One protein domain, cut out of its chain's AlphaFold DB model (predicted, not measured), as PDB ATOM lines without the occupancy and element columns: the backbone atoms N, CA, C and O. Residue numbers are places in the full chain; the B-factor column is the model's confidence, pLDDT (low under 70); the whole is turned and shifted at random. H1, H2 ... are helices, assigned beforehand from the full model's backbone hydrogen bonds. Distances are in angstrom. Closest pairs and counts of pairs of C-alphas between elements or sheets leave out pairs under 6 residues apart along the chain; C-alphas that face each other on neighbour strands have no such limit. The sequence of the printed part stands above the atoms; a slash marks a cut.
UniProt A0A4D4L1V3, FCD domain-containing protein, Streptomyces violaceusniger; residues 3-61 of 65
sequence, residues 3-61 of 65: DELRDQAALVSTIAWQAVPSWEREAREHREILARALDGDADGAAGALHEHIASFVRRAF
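What this domain is: This is residues 3 to 61 of the 65 residues of the protein "FCD domain-containing protein" of Streptomyces violaceusniger (UniProt A0A4D4L1V3). Two helices, H2 and H3, fold back side by side as a hairpin, and a third helix, H1, leads in at the open end of that hairpin, away from the turn between H2 and H3. H1 packs on the last part of H3 with its second half, residues 12 to 19, while its first residues, 3 to 8, stick out as a free arm. The printed part has 59 residues with three named helices, in the order H1, H2, H3, and no named strand; the class is all helix. It is only just compact, close to loose, with a radius of gyration of the C-alphas of 12.4 A, and its outline is flat, 33 by 28 by 15 A.

Where its parts are: H1 runs from residue 3, with its C-alpha at (134.935, 142.427, 123.354), to residue 19, over 25.7 A. H2 holds residues 23 to 38 and is 22.4 A long, beginning at C-alpha 23 at (133.092, 133.009, 99.090). H3, the longest helix, holds residues 42 to 60 and measures 27.0 A, ending at C-alpha 60 at (123.562, 130.347, 108.410).

How they stand to each other: H1 touches H3 with residues 12 to 19 alone, and H3 touches H1 with residues 56 to 60 alone. Their closest C-alphas, those of Ala 16 and Ala 60, are 4.8 A apart. They run the same way at a steep tilt of 55 degrees. H1 and H2 are apart, but only just, at 8.3 A. H2 and H3 form a helical hairpin and touch, the closest C-alphas being those of Ile 33 and Ala 45 at 5.0 A. They run opposite ways at a shallow tilt of 17 degrees. In H2 and H3 every O i to N i+4 pair is within hydrogen-bond range; in H1 it is 8 of 13.

The domain as a whole: The two C-alphas farthest apart, those of Ala 19 and Gly 40, are 34.4 A from each other. The printed part has no cut, and the links H1 to H2 and H2 to H3 are both tight. Mean pLDDT of the printed part is 80.0, with residues 3 to 21 under 70.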
ATOM      1  N   ASP A   3     134.434 143.808 123.433       54.66
ATOM      2  CA  ASP A   3     134.935 142.427 123.354       54.66
ATOM      3  C   ASP A   3     133.816 141.378 123.282       54.66
ATOM      4  O   ASP A   3     133.910 140.431 122.513       54.66
ATOM      5  N   GLU A   4     132.701 141.580 123.987       54.22
ATOM      6  CA  GLU A   4     131.544 140.669 123.921       54.22
ATOM      7  C   GLU A   4     130.868 140.692 122.539       54.22
ATOM      8  O   GLU A   4     130.435 139.660 122.031       54.22
ATOM      9  N   LEU A   5     130.835 141.864 121.893       51.28
ATOM     10  CA  LEU A   5     130.328 142.048 120.527       51.28
ATOM     11  C   LEU A   5     131.254 141.380 119.496       51.28
ATOM     12  O   LEU A   5     130.792 140.793 118.517       51.28
ATOM     13  N   ARG A   6     132.568 141.425 119.747       54.72
ATOM     14  CA  ARG A   6     133.596 140.751 118.948       54.72
ATOM     15  C   ARG A   6     133.495 139.226 119.047       54.72
ATOM     16  O   ARG A   6     133.577 138.562 118.017       54.72
ATOM     17  N   ASP A   7     133.281 138.682 120.242       56.91
ATOM     18  CA  ASP A   7     133.181 137.232 120.451       56.91
ATOM     19  C   ASP A   7     131.909 136.639 119.829       56.91
ATOM     20  O   ASP A   7     131.963 135.585 119.192       56.91
ATOM     21  N   GLN A   8     130.775 137.342 119.912       54.09
ATOM     22  CA  GLN A   8     129.549 136.912 119.231       54.09
ATOM     23  C   GLN A   8     129.691 136.947 117.699       54.09
ATOM     24  O   GLN A   8     129.254 136.014 117.021       54.09
ATOM     25  N   ALA A   9     130.365 137.961 117.142       54.31
ATOM     26  CA  ALA A   9     130.650 138.036 115.706       54.31
ATOM     27  C   ALA A   9     131.617 136.931 115.231       54.31
ATOM     28  O   ALA A   9     131.462 136.389 114.130       54.31
ATOM     29  N   ALA A  10     132.595 136.562 116.065       56.72
ATOM     30  CA  ALA A  10     133.532 135.478 115.779       56.72
ATOM     31  C   ALA A  10     132.825 134.114 115.704       56.72
ATOM     32  O   ALA A  10     133.061 133.353 114.764       56.72
ATOM     33  N   LEU A  11     131.903 133.835 116.635       52.56
ATOM     34  CA  LEU A  11     131.159 132.572 116.673       52.56
ATOM     35  C   LEU A  11     130.260 132.386 115.436       52.56
ATOM     36  O   LEU A  11     130.185 131.293 114.873       52.56
ATOM     37  N   VAL A  12     129.635 133.473 114.974       53.47
ATOM     38  CA  VAL A  12     128.822 133.501 113.746       53.47
ATOM     39  C   VAL A  12     129.682 133.266 112.498       53.47
ATOM     40  O   VAL A  12     129.253 132.573 111.576       53.47
ATOM     41  N   SER A  13     130.920 133.766 112.481       53.88
ATOM     42  CA  SER A  13     131.816 133.653 111.323       53.88
ATOM     43  C   SER A  13     132.362 132.236 111.116       53.88
ATOM     44  O   SER A  13     132.485 131.801 109.978       53.88
ATOM     45  N   THR A  14     132.667 131.478 112.176       56.84
ATOM     46  CA  THR A  14     133.256 130.131 112.032       56.84
ATOM     47  C   THR A  14     132.252 129.071 111.566       56.84
ATOM     48  O   THR A  14     132.610 128.203 110.771       56.84
ATOM     49  N   ILE A  15     131.000 129.130 112.029       56.03
ATOM     50  CA  ILE A  15     130.002 128.074 111.773       56.03
ATOM     51  C   ILE A  15     129.359 128.219 110.386       56.03
ATOM     52  O   ILE A  15     129.184 127.243 109.661       56.03
ATOM     53  N   ALA A  16     129.049 129.446 109.977       54.19
ATOM     54  CA  ALA A  16     128.312 129.715 108.745       54.19
ATOM     55  C   ALA A  16     129.164 129.572 107.470       54.19
ATOM     56  O   ALA A  16     128.666 129.198 106.409       54.19
ATOM     57  N   TRP A  17     130.467 129.817 107.589       55.22
ATOM     58  CA  TRP A  17     131.452 129.723 106.511       55.22
ATOM     59  C   TRP A  17     131.734 128.286 106.045       55.22
ATOM     60  O   TRP A  17     132.165 128.077 104.913       55.22
ATOM     61  N   GLN A  18     131.460 127.280 106.882       55.38
ATOM     62  CA  GLN A  18     131.636 125.871 106.510       55.38
ATOM     63  C   GLN A  18     130.411 125.245 105.829       55.38
ATOM     64  O   GLN A  18     130.554 124.217 105.170       55.38
ATOM     65  N   ALA A  19     129.222 125.839 105.967       56.50
ATOM     66  CA  ALA A  19     127.970 125.201 105.561       56.50
ATOM     67  C   ALA A  19     127.572 125.469 104.097       56.50
ATOM     68  O   ALA A  19     126.955 124.611 103.467       56.50
ATOM     69  N   VAL A  20     127.920 126.635 103.536       57.72
ATOM     70  CA  VAL A  20     127.544 127.022 102.165       57.72
ATOM     71  C   VAL A  20     128.752 127.640 101.454       57.72
ATOM     72  O   VAL A  20     129.247 128.670 101.907       57.72
ATOM     73  N   PRO A  21     129.234 127.078 100.330       62.03
ATOM     74  CA  PRO A  21     130.280 127.718  99.543       62.03
ATOM     75  C   PRO A  21     129.743 129.016  98.915       62.03
ATOM     76  O   PRO A  21     129.083 128.990  97.879       62.03
ATOM     77  N   SER A  22     130.004 130.161  99.556       73.69
ATOM     78  CA  SER A  22     129.544 131.489  99.111       73.69
ATOM     79  C   SER A  22     130.661 132.526  98.959       73.69
ATOM     80  O   SER A  22     130.381 133.700  98.729       73.69
ATOM     81  N   TRP A  23     131.929 132.114  99.019       77.50
ATOM     82  CA  TRP A  23     133.092 133.009  99.090       77.50
ATOM     83  C   TRP A  23     133.172 134.089  98.023       77.50
ATOM     84  O   TRP A  23     133.465 135.243  98.329       77.50
ATOM     85  N   GLU A  24     132.878 133.744  96.774       85.56
ATOM     86  CA  GLU A  24     132.887 134.714  95.677       85.56
ATOM     87  C   GLU A  24     131.795 135.773  95.838       85.56
ATOM     88  O   GLU A  24     132.001 136.945  95.517       85.56
ATOM     89  N   ARG A  25     130.637 135.369  96.369       86.44
ATOM     90  CA  ARG A  25     129.543 136.281  96.681       86.44
ATOM     91  C   ARG A  25     129.923 137.203  97.838       86.44
ATOM     92  O   ARG A  25     129.786 138.411  97.671       86.44
ATOM     93  N   GLU A  26     130.454 136.671  98.939       87.81
ATOM     94  CA  GLU A  26     130.875 137.498 100.084       87.81
ATOM     95  C   GLU A  26     131.951 138.514  99.658       87.81
ATOM     96  O   GLU A  26     131.859 139.703  99.954       87.81
ATOM     97  N   ALA A  27     132.932 138.078  98.860       90.44
ATOM     98  CA  ALA A  27     133.992 138.950  98.363       90.44
ATOM     99  C   ALA A  27     133.477 140.049  97.417       90.44
ATOM    100  O   ALA A  27     134.094 141.110  97.309       90.44
ATOM    101  N   ARG A  28     132.384 139.811  96.682       93.75
ATOM    102  CA  ARG A  28     131.737 140.847  95.865       93.75
ATOM    103  C   ARG A  28     131.022 141.866  96.749       93.75
ATOM    104  O   ARG A  28     131.231 143.060  96.562       93.75
ATOM    105  N   GLU A  29     130.248 141.399  97.723       94.06
ATOM    106  CA  GLU A  29     129.523 142.258  98.670       94.06
ATOM    107  C   GLU A  29     130.493 143.153  99.463       94.06
ATOM    108  O   GLU A  29     130.279 144.358  99.577       94.06
ATOM    109  N   HIS A  30     131.629 142.606  99.908       95.88
ATOM    110  CA  HIS A  30     132.675 143.370 100.602       95.88
ATOM    111  C   HIS A  30     133.296 144.467  99.735       95.88
ATOM    112  O   HIS A  30     133.540 145.571 100.223       95.88
ATOM    113  N   ARG A  31     133.541 144.194  98.447       97.56
ATOM    114  CA  ARG A  31     134.057 145.212  97.517       97.56
ATOM    115  C   ARG A  31     133.062 146.348  97.314       97.56
ATOM    116  O   ARG A  31     133.486 147.490  97.193       97.56
ATOM    117  N   GLU A  32     131.769 146.048  97.296       97.75
ATOM    118  CA  GLU A  32     130.731 147.063  97.125       97.75
ATOM    119  C   GLU A  32     130.576 147.953  98.362       97.75
ATOM    120  O   GLU A  32     130.503 149.174  98.235       97.75
ATOM    121  N   ILE A  33     130.636 147.366  99.563       98.06
ATOM    122  CA  ILE A  33     130.690 148.122 100.825       98.06
ATOM    123  C   ILE A  33     131.903 149.063 100.829       98.06
ATOM    124  O   ILE A  33     131.770 150.250 101.130       98.06
ATOM    125  N   LEU A  34     133.082 148.550 100.456       97.88
ATOM    126  CA  LEU A  34     134.308 149.345 100.399       97.88
ATOM    127  C   LEU A  34     134.213 150.473  99.365       97.88
ATOM    128  O   LEU A  34     134.639 151.588  99.652       97.88
ATOM    129  N   ALA A  35     133.654 150.206  98.184       98.31
ATOM    130  CA  ALA A  35     133.498 151.215  97.142       98.31
ATOM    131  C   ALA A  35     132.631 152.391  97.617       98.31
ATOM    132  O   ALA A  35     133.041 153.537  97.460       98.31
ATOM    133  N   ARG A  36     131.495 152.115  98.274       98.38
ATOM    134  CA  ARG A  36     130.627 153.155  98.855       98.38
ATOM    135  C   ARG A  36     131.342 153.965  99.934       98.38
ATOM    136  O   ARG A  36     131.291 155.190  99.924       98.38
ATOM    137  N   ALA A  37     132.083 153.293 100.816       98.12
ATOM    138  CA  ALA A  37     132.854 153.974 101.852       98.12
ATOM    139  C   ALA A  37     133.939 154.898 101.266       98.12
ATOM    140  O   ALA A  37     134.139 156.004 101.766       98.12
ATOM    141  N   LEU A  38     134.624 154.467 100.200       98.25
ATOM    142  CA  LEU A  38     135.643 155.272  99.516       98.25
ATOM    143  C   LEU A  38     135.050 156.458  98.743       98.25
ATOM    144  O   LEU A  38     135.721 157.480  98.621       98.25
ATOM    145  N   ASP A  39     133.812 156.341  98.264       98.19
ATOM    146  CA  ASP A  39     133.066 157.433  97.618       98.19
ATOM    147  C   ASP A  39     132.501 158.452  98.631       98.19
ATOM    148  O   ASP A  39     131.980 159.500  98.258       98.19
ATOM    149  N   GLY A  40     132.624 158.175  99.936       98.06
ATOM    150  CA  GLY A  40     132.069 159.011 101.004       98.06
ATOM    151  C   GLY A  40     130.576 158.780 101.265       98.06
ATOM    152  O   GLY A  40     129.986 159.491 102.079       98.06
ATOM    153  N   ASP A  41     129.977 157.771 100.631       98.31
ATOM    154  CA  ASP A  41     128.596 157.338 100.852       98.31
ATOM    155  C   ASP A  41     128.493 156.513 102.145       98.31
ATOM    156  O   ASP A  41     128.439 155.279 102.147       98.31
ATOM    157  N   ALA A  42     128.522 157.215 103.280       96.81
ATOM    158  CA  ALA A  42     128.492 156.600 104.603       96.81
ATOM    159  C   ALA A  42     127.188 155.824 104.860       96.81
ATOM    160  O   ALA A  42     127.233 154.699 105.364       96.81
ATOM    161  N   ASP A  43     126.041 156.393 104.483       98.00
ATOM    162  CA  ASP A  43     124.731 155.770 104.693       98.00
ATOM    163  C   ASP A  43     124.554 154.533 103.802       98.00
ATOM    164  O   ASP A  43     124.101 153.484 104.272       98.00
ATOM    165  N   GLY A  44     124.974 154.603 102.536       97.88
ATOM    166  CA  GLY A  44     124.934 153.456 101.635       97.88
ATOM    167  C   GLY A  44     125.917 152.355 102.028       97.88
ATOM    168  O   GLY A  44     125.577 151.172 101.934       97.88
ATOM    169  N   ALA A  45     127.110 152.699 102.525       98.31
ATOM    170  CA  ALA A  45     128.047 151.718 103.073       98.31
ATOM    171  C   ALA A  45     127.470 151.018 104.318       98.31
ATOM    172  O   ALA A  45     127.554 149.791 104.431       98.31
ATOM    173  N   ALA A  46     126.834 151.774 105.220       96.81
ATOM    174  CA  ALA A  46     126.183 151.230 106.410       96.81
ATOM    175  C   ALA A  46     125.014 150.298 106.053       96.81
ATOM    176  O   ALA A  46     124.922 149.190 106.590       96.81
ATOM    177  N   GLY A  47     124.160 150.701 105.107       97.81
ATOM    178  CA  GLY A  47     123.056 149.873 104.620       97.81
ATOM    179  C   GLY A  47     123.539 148.565 103.989       97.81
ATOM    180  O   GLY A  47     123.035 147.491 104.319       97.81
ATOM    181  N   ALA A  48     124.572 148.639 103.147       97.44
ATOM    182  CA  ALA A  48     125.167 147.478 102.490       97.44
ATOM    183  C   ALA A  48     125.787 146.487 103.482       97.44
ATOM    184  O   ALA A  48     125.613 145.274 103.353       97.44
ATOM    185  N   LEU A  49     126.480 147.001 104.500       95.19
ATOM    186  CA  LEU A  49     127.052 146.184 105.565       95.19
ATOM    187  C   LEU A  49     125.960 145.480 106.376       95.19
ATOM    188  O   LEU A  49     126.064 144.282 106.650       95.19
ATOM    189  N   HIS A  50     124.905 146.210 106.736       94.44
ATOM    190  CA  HIS A  50     123.772 145.641 107.454       94.44
ATOM    191  C   HIS A  50     123.099 144.523 106.643       94.44
ATOM    192  O   HIS A  50     122.839 143.441 107.175       94.44
ATOM    193  N   GLU A  51     122.859 144.744 105.348       94.88
ATOM    194  CA  GLU A  51     122.283 143.729 104.468       94.88
ATOM    195  C   GLU A  51     123.176 142.490 104.356       94.88
ATOM    196  O   GLU A  51     122.668 141.373 104.490       94.88
ATOM    197  N   HIS A  52     124.487 142.668 104.165       91.50
ATOM    198  CA  HIS A  52     125.458 141.576 104.106       91.50
ATOM    199  C   HIS A  52     125.371 140.681 105.353       91.50
ATOM    200  O   HIS A  52     125.146 139.474 105.231       91.50
ATOM    201  N   ILE A  53     125.428 141.271 106.555       87.75
ATOM    202  CA  ILE A  53     125.339 140.535 107.827       87.75
ATOM    203  C   ILE A  53     123.969 139.862 107.983       87.75
ATOM    204  O   ILE A  53     123.893 138.676 108.300       87.75
ATOM    205  N   ALA A  54     122.870 140.576 107.728       88.31
ATOM    206  CA  ALA A  54     121.527 140.017 107.879       88.31
ATOM    207  C   ALA A  54     121.281 138.853 106.903       88.31
ATOM    208  O   ALA A  54     120.702 137.826 107.261       88.31
ATOM    209  N   SER A  55     121.744 138.999 105.662       85.50
ATOM    210  CA  SER A  55     121.681 137.970 104.627       85.50
ATOM    211  C   SER A  55     122.513 136.753 105.019       85.50
ATOM    212  O   SER A  55     122.080 135.620 104.803       85.50
ATOM    213  N   PHE A  56     123.691 136.976 105.599       82.12
ATOM    214  CA  PHE A  56     124.554 135.929 106.120       82.12
ATOM    215  C   PHE A  56     123.884 135.140 107.251       82.12
ATOM    216  O   PHE A  56     123.773 133.920 107.153       82.12
ATOM    217  N   VAL A  57     123.342 135.830 108.261       81.81
ATOM    218  CA  VAL A  57     122.622 135.213 109.391       81.81
ATOM    219  C   VAL A  57     121.446 134.365 108.904       81.81
ATOM    220  O   VAL A  57     121.338 133.209 109.301       81.81
ATOM    221  N   ARG A  58     120.620 134.879 107.980       83.69
ATOM    222  CA  ARG A  58     119.489 134.120 107.407       83.69
ATOM    223  C   ARG A  58     119.913 132.826 106.710       83.69
ATOM    224  O   ARG A  58     119.173 131.853 106.742       83.69
ATOM    225  N   ARG A  59     121.076 132.812 106.047       79.44
ATOM    226  CA  ARG A  59     121.603 131.609 105.374       79.44
ATOM    227  C   ARG A  59     122.240 130.623 106.348       79.44
ATOM    228  O   ARG A  59     122.177 129.424 106.113       79.44
ATOM    229  N   ALA A  60     122.887 131.136 107.389       77.50
ATOM    230  CA  ALA A  60     123.562 130.347 108.410       77.50
ATOM    231  C   ALA A  60     122.580 129.641 109.352       77.50
ATOM    232  O   ALA A  60     122.837 128.525 109.794       77.50
ATOM    233  N   PHE A  61     121.461 130.304 109.641       79.12
ATOM    234  CA  PHE A  61     120.411 129.839 110.537       79.12
ATOM    235  C   PHE A  61     119.061 129.938 109.819       79.12
ATOM    236  O   PHE A  61     118.257 130.812 110.146       79.12
TER     237      PHE A  61